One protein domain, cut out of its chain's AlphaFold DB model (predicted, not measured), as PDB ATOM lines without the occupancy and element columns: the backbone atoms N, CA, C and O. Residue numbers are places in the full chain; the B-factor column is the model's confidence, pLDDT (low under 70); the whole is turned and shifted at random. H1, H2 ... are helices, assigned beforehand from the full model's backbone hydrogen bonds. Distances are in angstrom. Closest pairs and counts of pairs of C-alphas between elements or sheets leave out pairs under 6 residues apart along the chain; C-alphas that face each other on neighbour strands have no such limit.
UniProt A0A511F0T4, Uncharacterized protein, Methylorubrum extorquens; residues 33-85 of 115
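This is residues 33 to 85 of the 115 residues of an uncharacterized protein of Methylorubrum extorquens (UniProt A0A511F0T4). A small cluster of helices is built round H1, with H3 and H4 packed on it at large angles and the short H2 packed near its last turns. H3 and H4 are joined by a tight link and make a V, and residues 83 to 85 follow H4 as a short tail. The printed part has 53 residues with four named helices, in the order H1, H2, H3, H4, and no named strand; the class is all helix. The whole is compact, with a radius of gyration of the C-alphas of 10.1 A, and spans 28 by 19 by 16 A.

H1, residues 36 to 46, begins at C-alpha 36 (37.297, -17.991, -48.995) and is 15.0 A long from first to last C-alpha. H4, residues 72 to 82, measures 15.2 A and ends at C-alpha 82 (30.697, -32.958, -47.838). H3, residues 58 to 67, measures 14.3 A. H2 has four residues, 50 to 53, and measures 5.1 A.

H1 is the hub, touching the three other helices. It touches H3 at a steep tilt of 62 degrees, the same way, with the C-alphas of His 37 and Asp 58 closest at 5.5 A. It touches H4 about perpendicular, at 83 degrees; the closest C-alphas are those of Ile 39 and Gly 76, 6.6 A apart. It touches H2, where the C-alphas of Asp 44 and Glu 50 are closest at 4.2 A. H3 and H4 only just touch, with 3 pairs of C-alphas within 8 A, and only at the corner by their link. H2 and H4 are apart. Every O i to N i+4 pair is within hydrogen-bond range in H1 and H4, and 5 of 6 in H3; H2 is too short for such a pair.

The C-alphas of Gly 55 and Phe 81 are the two farthest apart, at 28.6 A. The printed part has no cut, and the three links are tight. Its mean pLDDT is 82.9; residues 78 to 85 are under 70.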
ATOM      1  N   THR A  33      30.375 -24.310 -54.790       71.50
ATOM      2  CA  THR A  33      31.463 -23.336 -54.907       71.50
ATOM      3  C   THR A  33      31.835 -22.854 -53.513       71.50
ATOM      4  O   THR A  33      31.073 -22.137 -52.864       71.50
ATOM      5  N   VAL A  34      33.009 -23.259 -53.039       71.69
ATOM      6  CA  VAL A  34      33.483 -22.893 -51.705       71.69
ATOM      7  C   VAL A  34      34.135 -21.518 -51.752       71.69
ATOM      8  O   VAL A  34      35.098 -21.286 -52.482       71.69
ATOM      9  N   THR A  35      33.608 -20.593 -50.955       85.38
ATOM     10  CA  THR A  35      34.165 -19.246 -50.823       85.38
ATOM     11  C   THR A  35      35.347 -19.234 -49.855       85.38
ATOM     12  O   THR A  35      35.461 -20.081 -48.968       85.38
ATOM     13  N   ARG A  36      36.214 -18.221 -49.971       88.19
ATOM     14  CA  ARG A  36      37.297 -17.991 -48.995       88.19
ATOM     15  C   ARG A  36      36.747 -17.815 -47.579       88.19
ATOM     16  O   ARG A  36      37.302 -18.375 -46.641       88.19
ATOM     17  N   HIS A  37      35.602 -17.139 -47.458       88.25
ATOM     18  CA  HIS A  37      34.874 -17.002 -46.200       88.25
ATOM     19  C   HIS A  37      34.545 -18.356 -45.561       88.25
ATOM     20  O   HIS A  37      34.766 -18.554 -44.370       88.25
ATOM     21  N   ALA A  38      34.043 -19.313 -46.348       79.19
ATOM     22  CA  ALA A  38      33.689 -20.638 -45.847       79.19
ATOM     23  C   ALA A  38      34.916 -21.411 -45.341       79.19
ATOM     24  O   ALA A  38      34.847 -22.040 -44.287       79.19
ATOM     25  N   ILE A  39      36.047 -21.321 -46.048       84.50
ATOM     26  CA  ILE A  39      37.305 -21.956 -45.630       84.50
ATOM     27  C   ILE A  39      37.829 -21.321 -44.342       84.50
ATOM     28  O   ILE A  39      38.160 -22.045 -43.406       84.50
ATOM     29  N   ARG A  40      37.853 -19.985 -44.260       89.69
ATOM     30  CA  ARG A  40      38.226 -19.276 -43.030       89.69
ATOM     31  C   ARG A  40      37.347 -19.719 -41.867       89.69
ATOM     32  O   ARG A  40      37.851 -20.105 -40.824       89.69
ATOM     33  N   ARG A  41      36.026 -19.733 -42.058       83.62
ATOM     34  CA  ARG A  41      35.089 -20.138 -41.004       83.62
ATOM     35  C   ARG A  41      35.260 -21.584 -40.575       83.62
ATOM     36  O   ARG A  41      35.033 -21.887 -39.405       83.62
ATOM     37  N   PHE A  42      35.624 -22.463 -41.501       81.25
ATOM     38  CA  PHE A  42      35.977 -23.836 -41.181       81.25
ATOM     39  C   PHE A  42      37.250 -23.885 -40.323       81.25
ATOM     40  O   PHE A  42      37.238 -24.501 -39.262       81.25
ATOM     41  N   ALA A  43      38.303 -23.170 -40.714       82.12
ATOM     42  CA  ALA A  43      39.532 -23.080 -39.932       82.12
ATOM     43  C   ALA A  43      39.300 -22.513 -38.519       82.12
ATOM     44  O   ALA A  43      39.701 -23.139 -37.538       82.12
ATOM     45  N   ASP A  44      38.573 -21.401 -38.401       81.50
ATOM     46  CA  ASP A  44      38.238 -20.786 -37.112       81.50
ATOM     47  C   ASP A  44      37.513 -21.782 -36.199       81.50
ATOM     48  O   ASP A  44      37.913 -22.031 -35.064       81.50
ATOM     49  N   ARG A  45      36.420 -22.365 -36.705       72.62
ATOM     50  CA  ARG A  45      35.410 -23.032 -35.868       72.62
ATOM     51  C   ARG A  45      35.609 -24.528 -35.713       72.62
ATOM     52  O   ARG A  45      35.052 -25.113 -34.790       72.62
ATOM     53  N   VAL A  46      36.300 -25.155 -36.656       74.06
ATOM     54  CA  VAL A  46      36.467 -26.614 -36.712       74.06
ATOM     55  C   VAL A  46      37.884 -26.996 -36.359       74.06
ATOM     56  O   VAL A  46      38.093 -27.949 -35.621       74.06
ATOM     57  N   MET A  47      38.845 -26.230 -36.868       79.06
ATOM     58  CA  MET A  47      40.262 -26.469 -36.617       79.06
ATOM     59  C   MET A  47      40.767 -25.690 -35.394       79.06
ATOM     60  O   MET A  47      41.902 -25.896 -34.981       79.06
ATOM     61  N   GLY A  48      39.932 -24.824 -34.801       81.00
ATOM     62  CA  GLY A  48      40.260 -24.076 -33.585       81.00
ATOM     63  C   GLY A  48      41.269 -22.950 -33.810       81.00
ATOM     64  O   GLY A  48      42.003 -22.596 -32.893       81.00
ATOM     65  N   LEU A  49      41.329 -22.401 -35.027       88.06
ATOM     66  CA  LEU A  49      42.326 -21.399 -35.416       88.06
ATOM     67  C   LEU A  49      41.852 -19.953 -35.228       88.06
ATOM     68  O   LEU A  49      42.531 -19.036 -35.678       88.06
ATOM     69  N   GLU A  50      40.726 -19.733 -34.546       88.56
ATOM     70  CA  GLU A  50      40.178 -18.393 -34.295       88.56
ATOM     71  C   GLU A  50      41.218 -17.404 -33.728       88.56
ATOM     72  O   GLU A  50      41.356 -16.339 -34.325       88.56
ATOM     73  N   PRO A  51      42.040 -17.734 -32.706       92.06
ATOM     74  CA  PRO A  51      43.040 -16.791 -32.186       92.06
ATOM     75  C   PRO A  51      44.120 -16.399 -33.204       92.06
ATOM     76  O   PRO A  51      44.770 -15.370 -33.066       92.06
ATOM     77  N   VAL A  52      44.346 -17.239 -34.218       91.31
ATOM     78  CA  VAL A  52      45.358 -17.024 -35.264       91.31
ATOM     79  C   VAL A  52      44.793 -16.197 -36.420       91.31
ATOM     80  O   VAL A  52      45.529 -15.498 -37.110       91.31
ATOM     81  N   LEU A  53      43.484 -16.299 -36.654       92.00
ATOM     82  CA  LEU A  53      42.788 -15.696 -37.791       92.00
ATOM     83  C   LEU A  53      41.952 -14.466 -37.400       92.00
ATOM     84  O   LEU A  53      41.298 -13.853 -38.256       92.00
ATOM     85  N   GLU A  54      41.951 -14.107 -36.117       93.06
ATOM     86  CA  GLU A  54      41.281 -12.926 -35.592       93.06
ATOM     87  C   GLU A  54      41.814 -11.651 -36.264       93.06
ATOM     88  O   GLU A  54      43.006 -11.497 -36.520       93.06
ATOM     89  N   GLY A  55      40.906 -10.742 -36.624       94.06
ATOM     90  CA  GLY A  55      41.250  -9.480 -37.291       94.06
ATOM     91  C   GLY A  55      41.660  -9.595 -38.765       94.06
ATOM     92  O   GLY A  55      41.621  -8.589 -39.470       94.06
ATOM     93  N   LEU A  56      41.972 -10.792 -39.271       96.19
ATOM     94  CA  LEU A  56      42.350 -10.976 -40.673       96.19
ATOM     95  C   LEU A  56      41.146 -10.847 -41.613       96.19
ATOM     96  O   LEU A  56      40.010 -11.207 -41.280       96.19
ATOM     97  N   THR A  57      41.385 -10.382 -42.834       97.06
ATOM     98  CA  THR A  57      40.429 -10.507 -43.939       97.06
ATOM     99  C   THR A  57      40.378 -11.946 -44.455       97.06
ATOM    100  O   THR A  57      41.268 -12.759 -44.211       97.06
ATOM    101  N   ASP A  58      39.355 -12.284 -45.241       92.50
ATOM    102  CA  ASP A  58      39.243 -13.624 -45.831       92.50
ATOM    103  C   ASP A  58      40.402 -13.967 -46.776       92.50
ATOM    104  O   ASP A  58      40.689 -15.139 -46.987       92.50
ATOM    105  N   ARG A  59      41.067 -12.973 -47.375       96.75
ATOM    106  CA  ARG A  59      42.256 -13.215 -48.201       96.75
ATOM    107  C   ARG A  59      43.467 -13.519 -47.322       96.75
ATOM    108  O   ARG A  59      44.117 -14.536 -47.535       96.75
ATOM    109  N   GLU A  60      43.716 -12.675 -46.326       97.31
ATOM    110  CA  GLU A  60      44.839 -12.829 -45.395       97.31
ATOM    111  C   GLU A  60      44.736 -14.127 -44.597       97.31
ATOM    112  O   GLU A  60      45.732 -14.821 -44.441       97.31
ATOM    113  N   ALA A  61      43.531 -14.521 -44.177       96.25
ATOM    114  CA  ALA A  61      43.310 -15.790 -43.495       96.25
ATOM    115  C   ALA A  61      43.696 -16.995 -44.371       96.25
ATOM    116  O   ALA A  61      44.281 -17.956 -43.882       96.25
ATOM    117  N   ILE A  62      43.414 -16.953 -45.677       96.69
ATOM    118  CA  ILE A  62      43.819 -18.019 -46.605       96.69
ATOM    119  C   ILE A  62      45.336 -18.073 -46.763       96.69
ATOM    120  O   ILE A  62      45.912 -19.162 -46.779       96.69
ATOM    121  N   ASP A  63      45.980 -16.917 -46.887       97.38
ATOM    122  CA  ASP A  63      47.431 -16.847 -47.026       97.38
ATOM    123  C   ASP A  63      48.129 -17.285 -45.725       97.38
ATOM    124  O   ASP A  63      49.087 -18.057 -45.784       97.38
ATOM    125  N   ALA A  64      47.581 -16.933 -44.556       96.00
ATOM    126  CA  ALA A  64      48.030 -17.430 -43.256       96.00
ATOM    127  C   ALA A  64      47.880 -18.955 -43.141       96.00
ATOM    128  O   ALA A  64      48.829 -19.637 -42.762       96.00
ATOM    129  N   LEU A  65      46.734 -19.523 -43.538       92.31
ATOM    130  CA  LEU A  65      46.525 -20.977 -43.536       92.31
ATOM    131  C   LEU A  65      47.542 -21.713 -44.414       92.31
ATOM    132  O   LEU A  65      48.056 -22.756 -44.011       92.31
ATOM    133  N   ARG A  66      47.871 -21.163 -45.587       95.38
ATOM    134  CA  ARG A  66      48.936 -21.707 -46.445       95.38
ATOM    135  C   ARG A  66      50.306 -21.590 -45.789       95.38
ATOM    136  O   ARG A  66      51.067 -22.548 -45.830       95.38
ATOM    137  N   GLY A  67      50.603 -20.444 -45.173       93.31
ATOM    138  CA  GLY A  67      51.851 -20.218 -44.440       93.31
ATOM    139  C   GLY A  67      52.042 -21.181 -43.265       93.31
ATOM    140  O   GLY A  67      53.164 -21.579 -42.976       93.31
ATOM    141  N   LEU A  68      50.946 -21.622 -42.643       90.50
ATOM    142  CA  LEU A  68      50.926 -22.639 -41.586       90.50
ATOM    143  C   LEU A  68      50.988 -24.084 -42.116       90.50
ATOM    144  O   LEU A  68      50.969 -25.025 -41.328       90.50
ATOM    145  N   GLY A  69      51.055 -24.277 -43.438       92.25
ATOM    146  CA  GLY A  69      51.178 -25.591 -44.070       92.25
ATOM    147  C   GLY A  69      49.860 -26.344 -44.276       92.25
ATOM    148  O   GLY A  69      49.888 -27.526 -44.618       92.25
ATOM    149  N   TYR A  70      48.700 -25.700 -44.106       90.19
ATOM    150  CA  TYR A  70      47.415 -26.355 -44.353       90.19
ATOM    151  C   TYR A  70      47.112 -26.488 -45.851       90.19
ATOM    152  O   TYR A  70      47.257 -25.536 -46.626       90.19
ATOM    153  N   ASP A  71      46.593 -27.651 -46.259       88.56
ATOM    154  CA  ASP A  71      46.085 -27.869 -47.620       88.56
ATOM    155  C   ASP A  71      44.733 -27.166 -47.817       88.56
ATOM    156  O   ASP A  71      43.656 -27.763 -47.751       88.56
ATOM    157  N   VAL A  72      44.789 -25.863 -48.092       87.75
ATOM    158  CA  VAL A  72      43.609 -25.035 -48.372       87.75
ATOM    159  C   VAL A  72      42.800 -25.574 -49.557       87.75
ATOM    160  O   VAL A  72      41.569 -25.509 -49.547       87.75
ATOM    161  N   ALA A  73      43.463 -26.120 -50.579       84.75
ATOM    162  CA  ALA A  73      42.774 -26.678 -51.739       84.75
ATOM    163  C   ALA A  73      42.027 -27.966 -51.366       84.75
ATOM    164  O   ALA A  73      40.891 -28.169 -51.801       84.75
ATOM    165  N   GLY A  74      42.629 -28.810 -50.529       74.38
ATOM    166  CA  GLY A  74      42.006 -29.992 -49.936       74.38
ATOM    167  C   GLY A  74      40.811 -29.654 -49.060       74.38
ATOM    168  O   GLY A  74      39.750 -30.246 -49.249       74.38
ATOM    169  N   ILE A  75      40.932 -28.650 -48.189       77.31
ATOM    170  CA  ILE A  75      39.815 -28.142 -47.375       77.31
ATOM    171  C   ILE A  75      38.675 -27.666 -48.284       77.31
ATOM    172  O   ILE A  75      37.517 -28.019 -48.065       77.31
ATOM    173  N   GLY A  76      38.992 -26.930 -49.351       75.19
ATOM    174  CA  GLY A  76      38.013 -26.512 -50.352       75.19
ATOM    175  C   GLY A  76      37.306 -27.693 -51.024       75.19
ATOM    176  O   GLY A  76      36.080 -27.713 -51.086       75.19
ATOM    177  N   ARG A  77      38.047 -28.712 -51.477       73.75
ATOM    178  CA  ARG A  77      37.462 -29.929 -52.073       73.75
ATOM    179  C   ARG A  77      36.582 -30.685 -51.078       73.75
ATOM    180  O   ARG A  77      35.502 -31.139 -51.450       73.75
ATOM    181  N   TRP A  78      37.018 -30.784 -49.826       68.50
ATOM    182  CA  TRP A  78      36.264 -31.429 -48.757       68.50
ATOM    183  C   TRP A  78      34.938 -30.711 -48.502       68.50
ATOM    184  O   TRP A  78      33.881 -31.333 -48.551       68.50
ATOM    185  N   LEU A  79      34.975 -29.390 -48.322       68.75
ATOM    186  CA  LEU A  79      33.781 -28.565 -48.129       68.75
ATOM    187  C   LEU A  79      32.855 -28.581 -49.350       68.75
ATOM    188  O   LEU A  79      31.637 -28.565 -49.194       68.75
ATOM    189  N   ALA A  80      33.407 -28.653 -50.560       65.31
ATOM    190  CA  ALA A  80      32.628 -28.727 -51.791       65.31
ATOM    191  C   ALA A  80      31.879 -30.061 -51.939       65.31
ATOM    192  O   ALA A  80      30.830 -30.106 -52.586       65.31
ATOM    193  N   PHE A  81      32.439 -31.136 -51.374       58.72
ATOM    194  CA  PHE A  81      31.911 -32.498 -51.457       58.72
ATOM    195  C   PHE A  81      30.971 -32.830 -50.293       58.72
ATOM    196  O   PHE A  81      29.856 -33.295 -50.510       58.72
ATOM    197  N   TYR A  82      31.409 -32.579 -49.060       59.22
ATOM    198  CA  TYR A  82      30.697 -32.958 -47.838       59.22
ATOM    199  C   TYR A  82      29.872 -31.817 -47.238       59.22
ATOM    200  O   TYR A  82      28.986 -32.059 -46.418       59.22
ATOM    201  N   GLY A  83      30.168 -30.566 -47.603       59.50
ATOM    202  CA  GLY A  83      29.807 -29.430 -46.765       59.50
ATOM    203  C   GLY A  83      30.468 -29.533 -45.387       59.50
ATOM    204  O   GLY A  83      31.409 -30.297 -45.170       59.50
ATOM    205  N   TYR A  84      29.960 -28.764 -44.429       47.94
ATOM    206  CA  TYR A  84      30.263 -28.986 -43.021       47.94
ATOM    207  C   TYR A  84      29.064 -28.602 -42.151       47.94
ATOM    208  O   TYR A  84      28.743 -27.423 -41.998       47.94
ATOM    209  N   SER A  85      28.403 -29.607 -41.574       48.66
ATOM    210  CA  SER A  85      27.380 -29.463 -40.533       48.66
ATOM    211  C   SER A  85      28.004 -29.796 -39.175       48.66
ATOM    212  O   SER A  85      27.792 -30.874 -38.623       48.66
TER     213      SER A  85